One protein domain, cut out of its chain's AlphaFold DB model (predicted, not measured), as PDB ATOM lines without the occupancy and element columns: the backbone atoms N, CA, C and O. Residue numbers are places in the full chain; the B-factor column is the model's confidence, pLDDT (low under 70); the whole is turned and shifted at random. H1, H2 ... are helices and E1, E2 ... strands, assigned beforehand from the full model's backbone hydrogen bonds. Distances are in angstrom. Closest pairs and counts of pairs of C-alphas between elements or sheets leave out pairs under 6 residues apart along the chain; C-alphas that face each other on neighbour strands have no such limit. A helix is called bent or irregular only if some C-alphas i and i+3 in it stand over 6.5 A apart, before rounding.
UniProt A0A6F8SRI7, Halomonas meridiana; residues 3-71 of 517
ATOM      1  N   GLN A   3       8.383  -3.279 -11.783       72.38
ATOM      2  CA  GLN A   3       7.044  -3.153 -11.221       72.38
ATOM      3  C   GLN A   3       6.290  -4.471 -11.369       72.38
ATOM      4  O   GLN A   3       6.201  -5.021 -12.465       72.38
ATOM      5  N   HIS A   4       5.705  -4.930 -10.267       76.62
ATOM      6  CA  HIS A   4       4.666  -5.948 -10.260       76.62
ATOM      7  C   HIS A   4       3.356  -5.223  -9.968       76.62
ATOM      8  O   HIS A   4       3.101  -4.805  -8.836       76.62
ATOM      9  N   ALA A   5       2.591  -4.955 -11.030       66.00
ATOM     10  CA  ALA A   5       1.415  -4.096 -10.971       66.00
ATOM     11  C   ALA A   5       0.421  -4.589  -9.907       66.00
ATOM     12  O   ALA A   5       0.000  -5.740  -9.940       66.00
ATOM     13  N   GLY A   6       0.059  -3.707  -8.972       67.25
ATOM     14  CA  GLY A   6      -0.870  -4.019  -7.881       67.25
ATOM     15  C   GLY A   6      -0.259  -4.755  -6.685       67.25
ATOM     16  O   GLY A   6      -0.932  -4.873  -5.667       67.25
ATOM     17  N   GLU A   7       1.003  -5.186  -6.759       78.19
ATOM     18  CA  GLU A   7       1.622  -6.014  -5.719       78.19
ATOM     19  C   GLU A   7       2.856  -5.351  -5.104       78.19
ATOM     20  O   GLU A   7       2.911  -5.122  -3.896       78.19
ATOM     21  N   THR A   8       3.877  -5.025  -5.898       86.75
ATOM     22  CA  THR A   8       5.170  -4.582  -5.354       86.75
ATOM     23  C   THR A   8       5.927  -3.692  -6.330       86.75
ATOM     24  O   THR A   8       5.930  -3.907  -7.544       86.75
ATOM     25  N   LEU A   9       6.611  -2.691  -5.781       88.44
ATOM     26  CA  LEU A   9       7.582  -1.873  -6.493       88.44
ATOM     27  C   LEU A   9       8.996  -2.296  -6.086       88.44
ATOM     28  O   LEU A   9       9.308  -2.299  -4.897       88.44
ATOM     29  N   VAL A  10       9.856  -2.617  -7.056       88.75
ATOM     30  CA  VAL A  10      11.247  -3.022  -6.812       88.75
ATOM     31  C   VAL A  10      12.203  -1.924  -7.283       88.75
ATOM     32  O   VAL A  10      12.275  -1.566  -8.466       88.75
ATOM     33  N   MET A  11      12.958  -1.381  -6.336       89.00
ATOM     34  CA  MET A  11      13.883  -0.267  -6.511       89.00
ATOM     35  C   MET A  11      15.321  -0.738  -6.323       89.00
ATOM     36  O   MET A  11      15.630  -1.418  -5.352       89.00
ATOM     37  N   ASP A  12      16.216  -0.337  -7.221       86.50
ATOM     38  CA  ASP A  12      17.653  -0.518  -7.021       86.50
ATOM     39  C   ASP A  12      18.195   0.699  -6.260       86.50
ATOM     40  O   ASP A  12      18.232   1.804  -6.804       86.50
ATOM     41  N   LEU A  13      18.558   0.501  -4.993       85.38
ATOM     42  CA  LEU A  13      19.082   1.547  -4.109       85.38
ATOM     43  C   LEU A  13      20.600   1.429  -3.907       85.38
ATOM     44  O   LEU A  13      21.146   2.013  -2.975       85.38
ATOM     45  N   SER A  14      21.301   0.705  -4.786       81.81
ATOM     46  CA  SER A  14      22.743   0.447  -4.644       81.81
ATOM     47  C   SER A  14      23.604   1.714  -4.650       81.81
ATOM     48  O   SER A  14      24.678   1.722  -4.064       81.81
ATOM     49  N   SER A  15      23.150   2.787  -5.304       74.50
ATOM     50  CA  SER A  15      23.853   4.078  -5.366       74.50
ATOM     51  C   SER A  15      23.569   5.005  -4.178       74.50
ATOM     52  O   SER A  15      24.164   6.079  -4.088       74.50
ATOM     53  N   VAL A  16      22.649   4.617  -3.291       80.38
ATOM     54  CA  VAL A  16      22.225   5.375  -2.105       80.38
ATOM     55  C   VAL A  16      22.147   4.458  -0.880       80.38
ATOM     56  O   VAL A  16      21.256   4.575  -0.039       80.38
ATOM     57  N   ASP A  17      23.092   3.524  -0.782       78.56
ATOM     58  CA  ASP A  17      23.163   2.498   0.260       78.56
ATOM     59  C   ASP A  17      23.242   3.073   1.686       78.56
ATOM     60  O   ASP A  17      22.707   2.484   2.624       78.56
ATOM     61  N   TYR A  18      23.793   4.279   1.841       83.81
ATOM     62  CA  TYR A  18      23.797   5.040   3.094       83.81
ATOM     63  C   TYR A  18      22.392   5.329   3.661       83.81
ATOM     64  O   TYR A  18      22.265   5.614   4.853       83.81
ATOM     65  N   LEU A  19      21.331   5.260   2.844       84.38
ATOM     66  CA  LEU A  19      19.940   5.404   3.291       84.38
ATOM     67  C   LEU A  19      19.326   4.081   3.772       84.38
ATOM     68  O   LEU A  19      18.325   4.108   4.486       84.38
ATOM     69  N   LEU A  20      19.901   2.926   3.411       84.75
ATOM     70  CA  LEU A  20      19.279   1.615   3.636       84.75
ATOM     71  C   LEU A  20      19.034   1.321   5.113       84.75
ATOM     72  O   LEU A  20      17.966   0.820   5.448       84.75
ATOM     73  N   SER A  21      19.973   1.671   5.996       84.88
ATOM     74  CA  SER A  21      19.838   1.426   7.437       84.88
ATOM     75  C   SER A  21      18.613   2.128   8.028       84.88
ATOM     76  O   SER A  21      17.857   1.525   8.784       84.88
ATOM     77  N   ARG A  22      18.372   3.378   7.625       89.38
ATOM     78  CA  ARG A  22      17.233   4.191   8.069       89.38
ATOM     79  C   ARG A  22      15.915   3.680   7.495       89.38
ATOM     80  O   ARG A  22      14.924   3.566   8.211       89.38
ATOM     81  N   LEU A  23      15.915   3.304   6.217       88.31
ATOM     82  CA  LEU A  23      14.735   2.750   5.551       88.31
ATOM     83  C   LEU A  23      14.345   1.374   6.117       88.31
ATOM     84  O   LEU A  23      13.160   1.095   6.282       88.31
ATOM     85  N   GLN A  24      15.322   0.537   6.480       86.50
ATOM     86  CA  GLN A  24      15.098  -0.750   7.154       86.50
ATOM     87  C   GLN A  24      14.608  -0.593   8.599       86.50
ATOM     88  O   GLN A  24      13.908  -1.466   9.103       86.50
ATOM     89  N   GLN A  25      14.924   0.529   9.255       88.56
ATOM     90  CA  GLN A  25      14.393   0.898  10.573       88.56
ATOM     91  C   GLN A  25      12.954   1.441  10.516       88.56
ATOM     92  O   GLN A  25      12.398   1.814  11.549       88.56
ATOM     93  N   GLY A  26      12.332   1.463   9.333       85.94
ATOM     94  CA  GLY A  26      10.935   1.850   9.151       85.94
ATOM     95  C   GLY A  26      10.723   3.315   8.778       85.94
ATOM     96  O   GLY A  26       9.578   3.770   8.786       85.94
ATOM     97  N   GLU A  27      11.774   4.068   8.429       91.12
ATOM     98  CA  GLU A  27      11.577   5.410   7.880       91.12
ATOM     99  C   GLU A  27      10.778   5.362   6.575       91.12
ATOM    100  O   GLU A  27      11.054   4.588   5.654       91.12
ATOM    101  N   GLN A  28       9.783   6.240   6.499       92.12
ATOM    102  CA  GLN A  28       8.971   6.398   5.308       92.12
ATOM    103  C   GLN A  28       9.663   7.309   4.296       92.12
ATOM    104  O   GLN A  28      10.324   8.285   4.649       92.12
ATOM    105  N   PHE A  29       9.461   7.028   3.016       89.81
ATOM    106  CA  PHE A  29      10.043   7.789   1.914       89.81
ATOM    107  C   PHE A  29       9.019   7.964   0.805       89.81
ATOM    108  O   PHE A  29       8.050   7.228   0.727       89.81
ATOM    109  N   PHE A  30       9.215   8.919  -0.091       89.44
ATOM    110  CA  PHE A  30       8.412   9.004  -1.307       89.44
ATOM    111  C   PHE A  30       9.333   9.045  -2.513       89.44
ATOM    112  O   PHE A  30      10.463   9.532  -2.443       89.44
ATOM    113  N   LEU A  31       8.835   8.561  -3.639       84.31
ATOM    114  CA  LEU A  31       9.539   8.616  -4.902       84.31
ATOM    115  C   LEU A  31       9.056   9.820  -5.691       84.31
ATOM    116  O   LEU A  31       7.867  10.145  -5.712       84.31
ATOM    117  N   ARG A  32       9.996  10.480  -6.358       81.25
ATOM    118  CA  ARG A  32       9.721  11.592  -7.260       81.25
ATOM    119  C   ARG A  32      10.334  11.289  -8.617       81.25
ATOM    120  O   ARG A  32      11.539  11.088  -8.718       81.25
ATOM    121  N   GLY A  33       9.501  11.285  -9.649       69.25
ATOM    122  CA  GLY A  33       9.890  11.053 -11.034       69.25
ATOM    123  C   GLY A  33       9.480  12.207 -11.942       69.25
ATOM    124  O   GLY A  33       8.629  13.028 -11.595       69.25
ATOM    125  N   GLN A  34      10.090  12.272 -13.121       64.38
ATOM    126  CA  GLN A  34       9.673  13.165 -14.198       64.38
ATOM    127  C   GLN A  34       9.297  12.322 -15.409       64.38
ATOM    128  O   GLN A  34      10.075  11.473 -15.836       64.38
ATOM    129  N   SER A  35       8.106  12.550 -15.956       60.72
ATOM    130  CA  SER A  35       7.648  11.883 -17.175       60.72
ATOM    131  C   SER A  35       6.779  12.832 -17.984       60.72
ATOM    132  O   SER A  35       5.895  13.485 -17.430       60.72
ATOM    133  N   GLN A  36       7.059  12.943 -19.285       56.03
ATOM    134  CA  GLN A  36       6.299  13.778 -20.229       56.03
ATOM    135  C   GLN A  36       6.053  15.221 -19.731       56.03
ATOM    136  O   GLN A  36       4.961  15.763 -19.862       56.03
ATOM    137  N   GLY A  37       7.059  15.839 -19.099       52.22
ATOM    138  CA  GLY A  37       6.966  17.214 -18.583       52.22
ATOM    139  C   GLY A  37       6.156  17.374 -17.288       52.22
ATOM    140  O   GLY A  37       6.021  18.491 -16.788       52.22
ATOM    141  N   LYS A  38       5.650  16.280 -16.710       62.56
ATOM    142  CA  LYS A  38       4.955  16.261 -15.421       62.56
ATOM    143  C   LYS A  38       5.884  15.730 -14.337       62.56
ATOM    144  O   LYS A  38       6.680  14.815 -14.566       62.56
ATOM    145  N   VAL A  39       5.782  16.304 -13.143       71.38
ATOM    146  CA  VAL A  39       6.429  15.745 -11.954       71.38
ATOM    147  C   VAL A  39       5.433  14.797 -11.310       71.38
ATOM    148  O   VAL A  39       4.326  15.206 -10.971       71.38
ATOM    149  N   VAL A  40       5.836  13.544 -11.141       81.00
ATOM    150  CA  VAL A  40       5.038  12.521 -10.468       81.00
ATOM    151  C   VAL A  40       5.650  12.259  -9.104       81.00
ATOM    152  O   VAL A  40       6.874  12.165  -8.975       81.00
ATOM    153  N   ARG A  41       4.807  12.159  -8.084       85.69
ATOM    154  CA  ARG A  41       5.211  11.874  -6.713       85.69
ATOM    155  C   ARG A  41       4.350  10.755  -6.141       85.69
ATOM    156  O   ARG A  41       3.133  10.779  -6.294       85.69
ATOM    157  N   THR A  42       4.967   9.774  -5.491       90.00
ATOM    158  CA  THR A  42       4.217   8.753  -4.747       90.00
ATOM    159  C   THR A  42       3.776   9.303  -3.386       90.00
ATOM    160  O   THR A  42       4.419  10.211  -2.852       90.00
ATOM    161  N   PRO A  43       2.745   8.712  -2.766       89.12
ATOM    162  CA  PRO A  43       2.553   8.776  -1.324       89.12
ATOM    163  C   PRO A  43       3.804   8.300  -0.572       89.12
ATOM    164  O   PRO A  43       4.740   7.752  -1.167       89.12
ATOM    165  N   LEU A  44       3.806   8.495   0.746       91.94
ATOM    166  CA  LEU A  44       4.812   7.879   1.602       91.94
ATOM    167  C   LEU A  44       4.715   6.351   1.488       91.94
ATOM    168  O   LEU A  44       3.649   5.758   1.631       91.94
ATOM    169  N   LEU A  45       5.853   5.742   1.195       91.19
ATOM    170  CA  LEU A  45       6.102   4.322   1.069       91.19
ATOM    171  C   LEU A  45       6.948   3.865   2.253       91.19
ATOM    172  O   LEU A  45       7.662   4.645   2.887       91.19
ATOM    173  N   SER A  46       6.880   2.571   2.524       92.00
ATOM    174  CA  SER A  46       7.719   1.896   3.504       92.00
ATOM    175  C   SER A  46       8.364   0.696   2.839       92.00
ATOM    176  O   SER A  46       7.776   0.074   1.949       92.00
ATOM    177  N   LEU A  47       9.594   0.410   3.243       91.94
ATOM    178  CA  LEU A  47      10.347  -0.705   2.703       91.94
ATOM    179  C   LEU A  47       9.779  -2.000   3.294       91.94
ATOM    180  O   LEU A  47       9.667  -2.127   4.510       91.94
ATOM    181  N   THR A  48       9.378  -2.934   2.435       88.88
ATOM    182  CA  THR A  48       8.793  -4.219   2.844       88.88
ATOM    183  C   THR A  48       9.822  -5.338   2.841       88.88
ATOM    184  O   THR A  48       9.775  -6.222   3.690       88.88
ATOM    185  N   GLU A  49      10.776  -5.295   1.912       88.75
ATOM    186  CA  GLU A  49      11.809  -6.320   1.780       88.75
ATOM    187  C   GLU A  49      13.085  -5.732   1.168       88.75
ATOM    188  O   GLU A  49      13.025  -4.910   0.256       88.75
ATOM    189  N   THR A  50      14.263  -6.159   1.626       88.44
ATOM    190  CA  THR A  50      15.541  -5.864   0.958       88.44
ATOM    191  C   THR A  50      16.173  -7.166   0.491       88.44
ATOM    192  O   THR A  50      16.453  -8.047   1.298       88.44
ATOM    193  N   ARG A  51      16.463  -7.268  -0.805       88.12
ATOM    194  CA  ARG A  51      17.162  -8.398  -1.417       88.12
ATOM    195  C   ARG A  51      18.535  -7.956  -1.890       88.12
ATOM    196  O   ARG A  51      18.688  -6.902  -2.506       88.12
ATOM    197  N   ARG A  52      19.542  -8.794  -1.649       84.00
ATOM    198  CA  ARG A  52      20.885  -8.601  -2.197       84.00
ATOM    199  C   ARG A  52      21.119  -9.616  -3.305       84.00
ATOM    200  O   ARG A  52      21.098 -10.814  -3.047       84.00
ATOM    201  N   SER A  53      21.350  -9.145  -4.528       80.94
ATOM    202  CA  SER A  53      21.620 -10.019  -5.676       80.94
ATOM    203  C   SER A  53      22.662  -9.396  -6.599       80.94
ATOM    204  O   SER A  53      22.524  -8.246  -7.015       80.94
ATOM    205  N   GLY A  54      23.741 -10.132  -6.888       76.25
ATOM    206  CA  GLY A  54      24.802  -9.687  -7.801       76.25
ATOM    207  C   GLY A  54      25.444  -8.344  -7.425       76.25
ATOM    208  O   GLY A  54      25.698  -7.528  -8.303       76.25
ATOM    209  N   GLY A  55      25.634  -8.076  -6.128       77.19
ATOM    210  CA  GLY A  55      26.199  -6.810  -5.635       77.19
ATOM    211  C   GLY A  55      25.218  -5.633  -5.567       77.19
ATOM    212  O   GLY A  55      25.617  -4.567  -5.115       77.19
ATOM    213  N   ARG A  56      23.949  -5.824  -5.952       83.06
ATOM    214  CA  ARG A  56      22.906  -4.790  -5.905       83.06
ATOM    215  C   ARG A  56      21.990  -4.936  -4.694       83.06
ATOM    216  O   ARG A  56      21.690  -6.059  -4.279       83.06
ATOM    217  N   PHE A  57      21.520  -3.805  -4.176       85.50
ATOM    218  CA  PHE A  57      20.476  -3.711  -3.156       85.50
ATOM    219  C   PHE A  57      19.120  -3.442  -3.815       85.50
ATOM    220  O   PHE A  57      18.779  -2.301  -4.131       85.50
ATOM    221  N   LEU A  58      18.344  -4.508  -4.012       89.00
ATOM    222  CA  LEU A  58      16.989  -4.451  -4.551       89.00
ATOM    223  C   LEU A  58      15.993  -4.346  -3.395       89.00
ATOM    224  O   LEU A  58      15.802  -5.288  -2.630       89.00
ATOM    225  N   CYS A  59      15.373  -3.186  -3.253       88.19
ATOM    226  CA  CYS A  59      14.452  -2.863  -2.175       88.19
ATOM    227  C   CYS A  59      13.017  -2.872  -2.687       88.19
ATOM    228  O   CYS A  59      12.702  -2.227  -3.685       88.19
ATOM    229  N   CYS A  60      12.151  -3.587  -1.985       90.44
ATOM    230  CA  CYS A  60      10.739  -3.708  -2.289       90.44
ATOM    231  C   CYS A  60       9.928  -2.755  -1.412       90.44
ATOM    232  O   CYS A  60      10.245  -2.543  -0.240       90.44
ATOM    233  N   SER A  61       8.860  -2.205  -1.975       91.19
ATOM    234  CA  SER A  61       7.785  -1.552  -1.232       91.19
ATOM    235  C   SER A  61       6.435  -2.001  -1.774       91.19
ATOM    236  O   SER A  61       6.344  -2.513  -2.892       91.19
ATOM    237  N   ASN A  62       5.369  -1.724  -1.026       88.00
ATOM    238  CA  ASN A  62       4.012  -1.846  -1.557       88.00
ATOM    239  C   ASN A  62       3.851  -1.021  -2.841       88.00
ATOM    240  O   ASN A  62       4.475   0.035  -3.004       88.00
ATOM    241  N   TYR A  63       2.991  -1.501  -3.739       87.62
ATOM    242  CA  TYR A  63       2.607  -0.743  -4.921       87.62
ATOM    243  C   TYR A  63       1.734   0.460  -4.508       87.62
ATOM    244  O   TYR A  63       0.750   0.274  -3.788       87.62
ATOM    245  N   PRO A  64       2.064   1.700  -4.917       85.88
ATOM    246  CA  PRO A  64       1.272   2.867  -4.544       85.88
ATOM    247  C   PRO A  64      -0.124   2.804  -5.180       85.88
ATOM    248  O   PRO A  64      -0.253   2.644  -6.392       85.88
ATOM    249  N   SER A  65      -1.173   2.971  -4.371       82.38
ATOM    250  CA  SER A  65      -2.570   2.979  -4.838       82.38
ATOM    251  C   SER A  65      -2.936   4.234  -5.637       82.38
ATOM    252  O   SER A  65      -3.895   4.230  -6.405       82.38
ATOM    253  N   SER A  66      -2.166   5.310  -5.480       85.31
ATOM    254  CA  SER A  66      -2.299   6.555  -6.230       85.31
ATOM    255  C   SER A  66      -0.941   7.233  -6.387       85.31
ATOM    256  O   SER A  66       0.014   6.927  -5.673       85.31
ATOM    257  N   VAL A  67      -0.842   8.168  -7.331       85.94
ATOM    258  CA  VAL A  67       0.319   9.049  -7.488       85.94
ATOM    259  C   VAL A  67      -0.152  10.483  -7.698       85.94
ATOM    260  O   VAL A  67      -1.113  10.735  -8.423       85.94
ATOM    261  N   GLU A  68       0.530  11.433  -7.069       82.62
ATOM    262  CA  GLU A  68       0.300  12.857  -7.281       82.62
ATOM    263  C   GLU A  68       0.983  13.282  -8.580       82.62
ATOM    264  O   GLU A  68       2.205  13.170  -8.731       82.62
ATOM    265  N   VAL A  69       0.200  13.805  -9.522       75.25
ATOM    266  CA  VAL A  69       0.721  14.412 -10.747       75.25
ATOM    267  C   VAL A  69       0.701  15.925 -10.576       75.25
ATOM    268  O   VAL A  69      -0.341  16.570 -10.641       75.25
ATOM    269  N   LEU A  70       1.875  16.509 -10.358       66.06
ATOM    270  CA  LEU A  70       2.041  17.953 -10.247       66.06
ATOM    271  C   LEU A  70       2.137  18.552 -11.656       66.06
ATOM    272  O   LEU A  70       3.214  18.603 -12.257       66.06
ATOM    273  N   GLN A  71       0.999  19.017 -12.178       58.34
ATOM    274  CA  GLN A  71       0.886  19.724 -13.454       58.34
ATOM    275  C   GLN A  71       0.579  21.206 -13.194       58.34
ATOM    276  O   GLN A  71      -0.554  21.583 -12.930       58.34
TER     277      GLN A  71
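AT A GLANCE: This is residues 3 to 71 of the 517 residues of a protein of Halomonas meridiana (UniProt A0A6F8SRI7). Two small three-stranded sheets lie one after the other along an elongated body, and the chain crosses between them in the links H1 to E2, E3 to E4 and E5 to E6. One sheet, E1 E5 E4, has the helix H1 over one face; the other, E2 E3 E6, makes the far end and has no named helix on it. The printed part has 69 residues, with one named helix and six named strands in the order E1 H1 E2 E3 E4 E5 E6, a mixed class of helices and strands, and both sheets are antiparallel. The whole is compact, with a radius of gyration of the C-alphas of 12.6 A, and spans 36 by 22 by 21 A.

HOW THE PARTS SIT: E1, residues 8 to 12, is an edge strand and the antiparallel neighbour of E5, residues 56 to 62, at 153 degrees, with N 11 and O 59 at 2.8 A. Residues 3 to 4 pair antiparallel with residues 8 to 9 of E1. E5 and E4, residues 47 to 53, form a hairpin at 155 degrees, with N 60 and O 49 at 2.7 A. This sheet is only just strongly twisted, its C-alphas up to 4.1 A off the best plane. H1, residues 14 to 24, is on it at a height over the sheet of 7.9 A, in two layers, a helix on one face of a sheet. H1 only just lies over E4, with 3 of its 11 C-alphas falling on that strand, and runs slantwise to the strands, at 41 degrees to E4 on the local plane. The closest C-alphas of H1 and E5, those of Ser 14 and Phe 57, are 5.0 A apart. H1 is irregular, with C-alphas 15 and 18 8.5 A apart; 2 of its 7 O i to N i+4 pairs and 4 of its 8 O i to N i+3 pairs are within hydrogen-bond range. E2, residues 32 to 35, and E3, residues 38 to 41, form a hairpin at 152 degrees, with N 33 and O 40 at 2.9 A. E6, residues 68 to 70, is antiparallel to E3 at 147 degrees, with N 68 and O 41 at 2.8 A. Each strand of this sheet is apart from each strand of the other.

IN THESE COORDINATES: E1 begins at C-alpha 8, (5.170, -4.582, -5.354), and measures 13.2 A; H1 measures 14.1 A. E2 is 10.1 A and E3 9.8 A long. E4 is 16.9 A and E5 19.6 A. E6, 6.1 A, ends at C-alpha 70, (2.041, 17.953, -10.247).

THE WHOLE: The farthest C-alphas, those of Gly 54 and Gln 71, are 38.3 A apart. There is no cut and no long link. Mean pLDDT of the printed part is 81.9; residues 5 to 6, 33 to 38 and 70 to 71 are under 70.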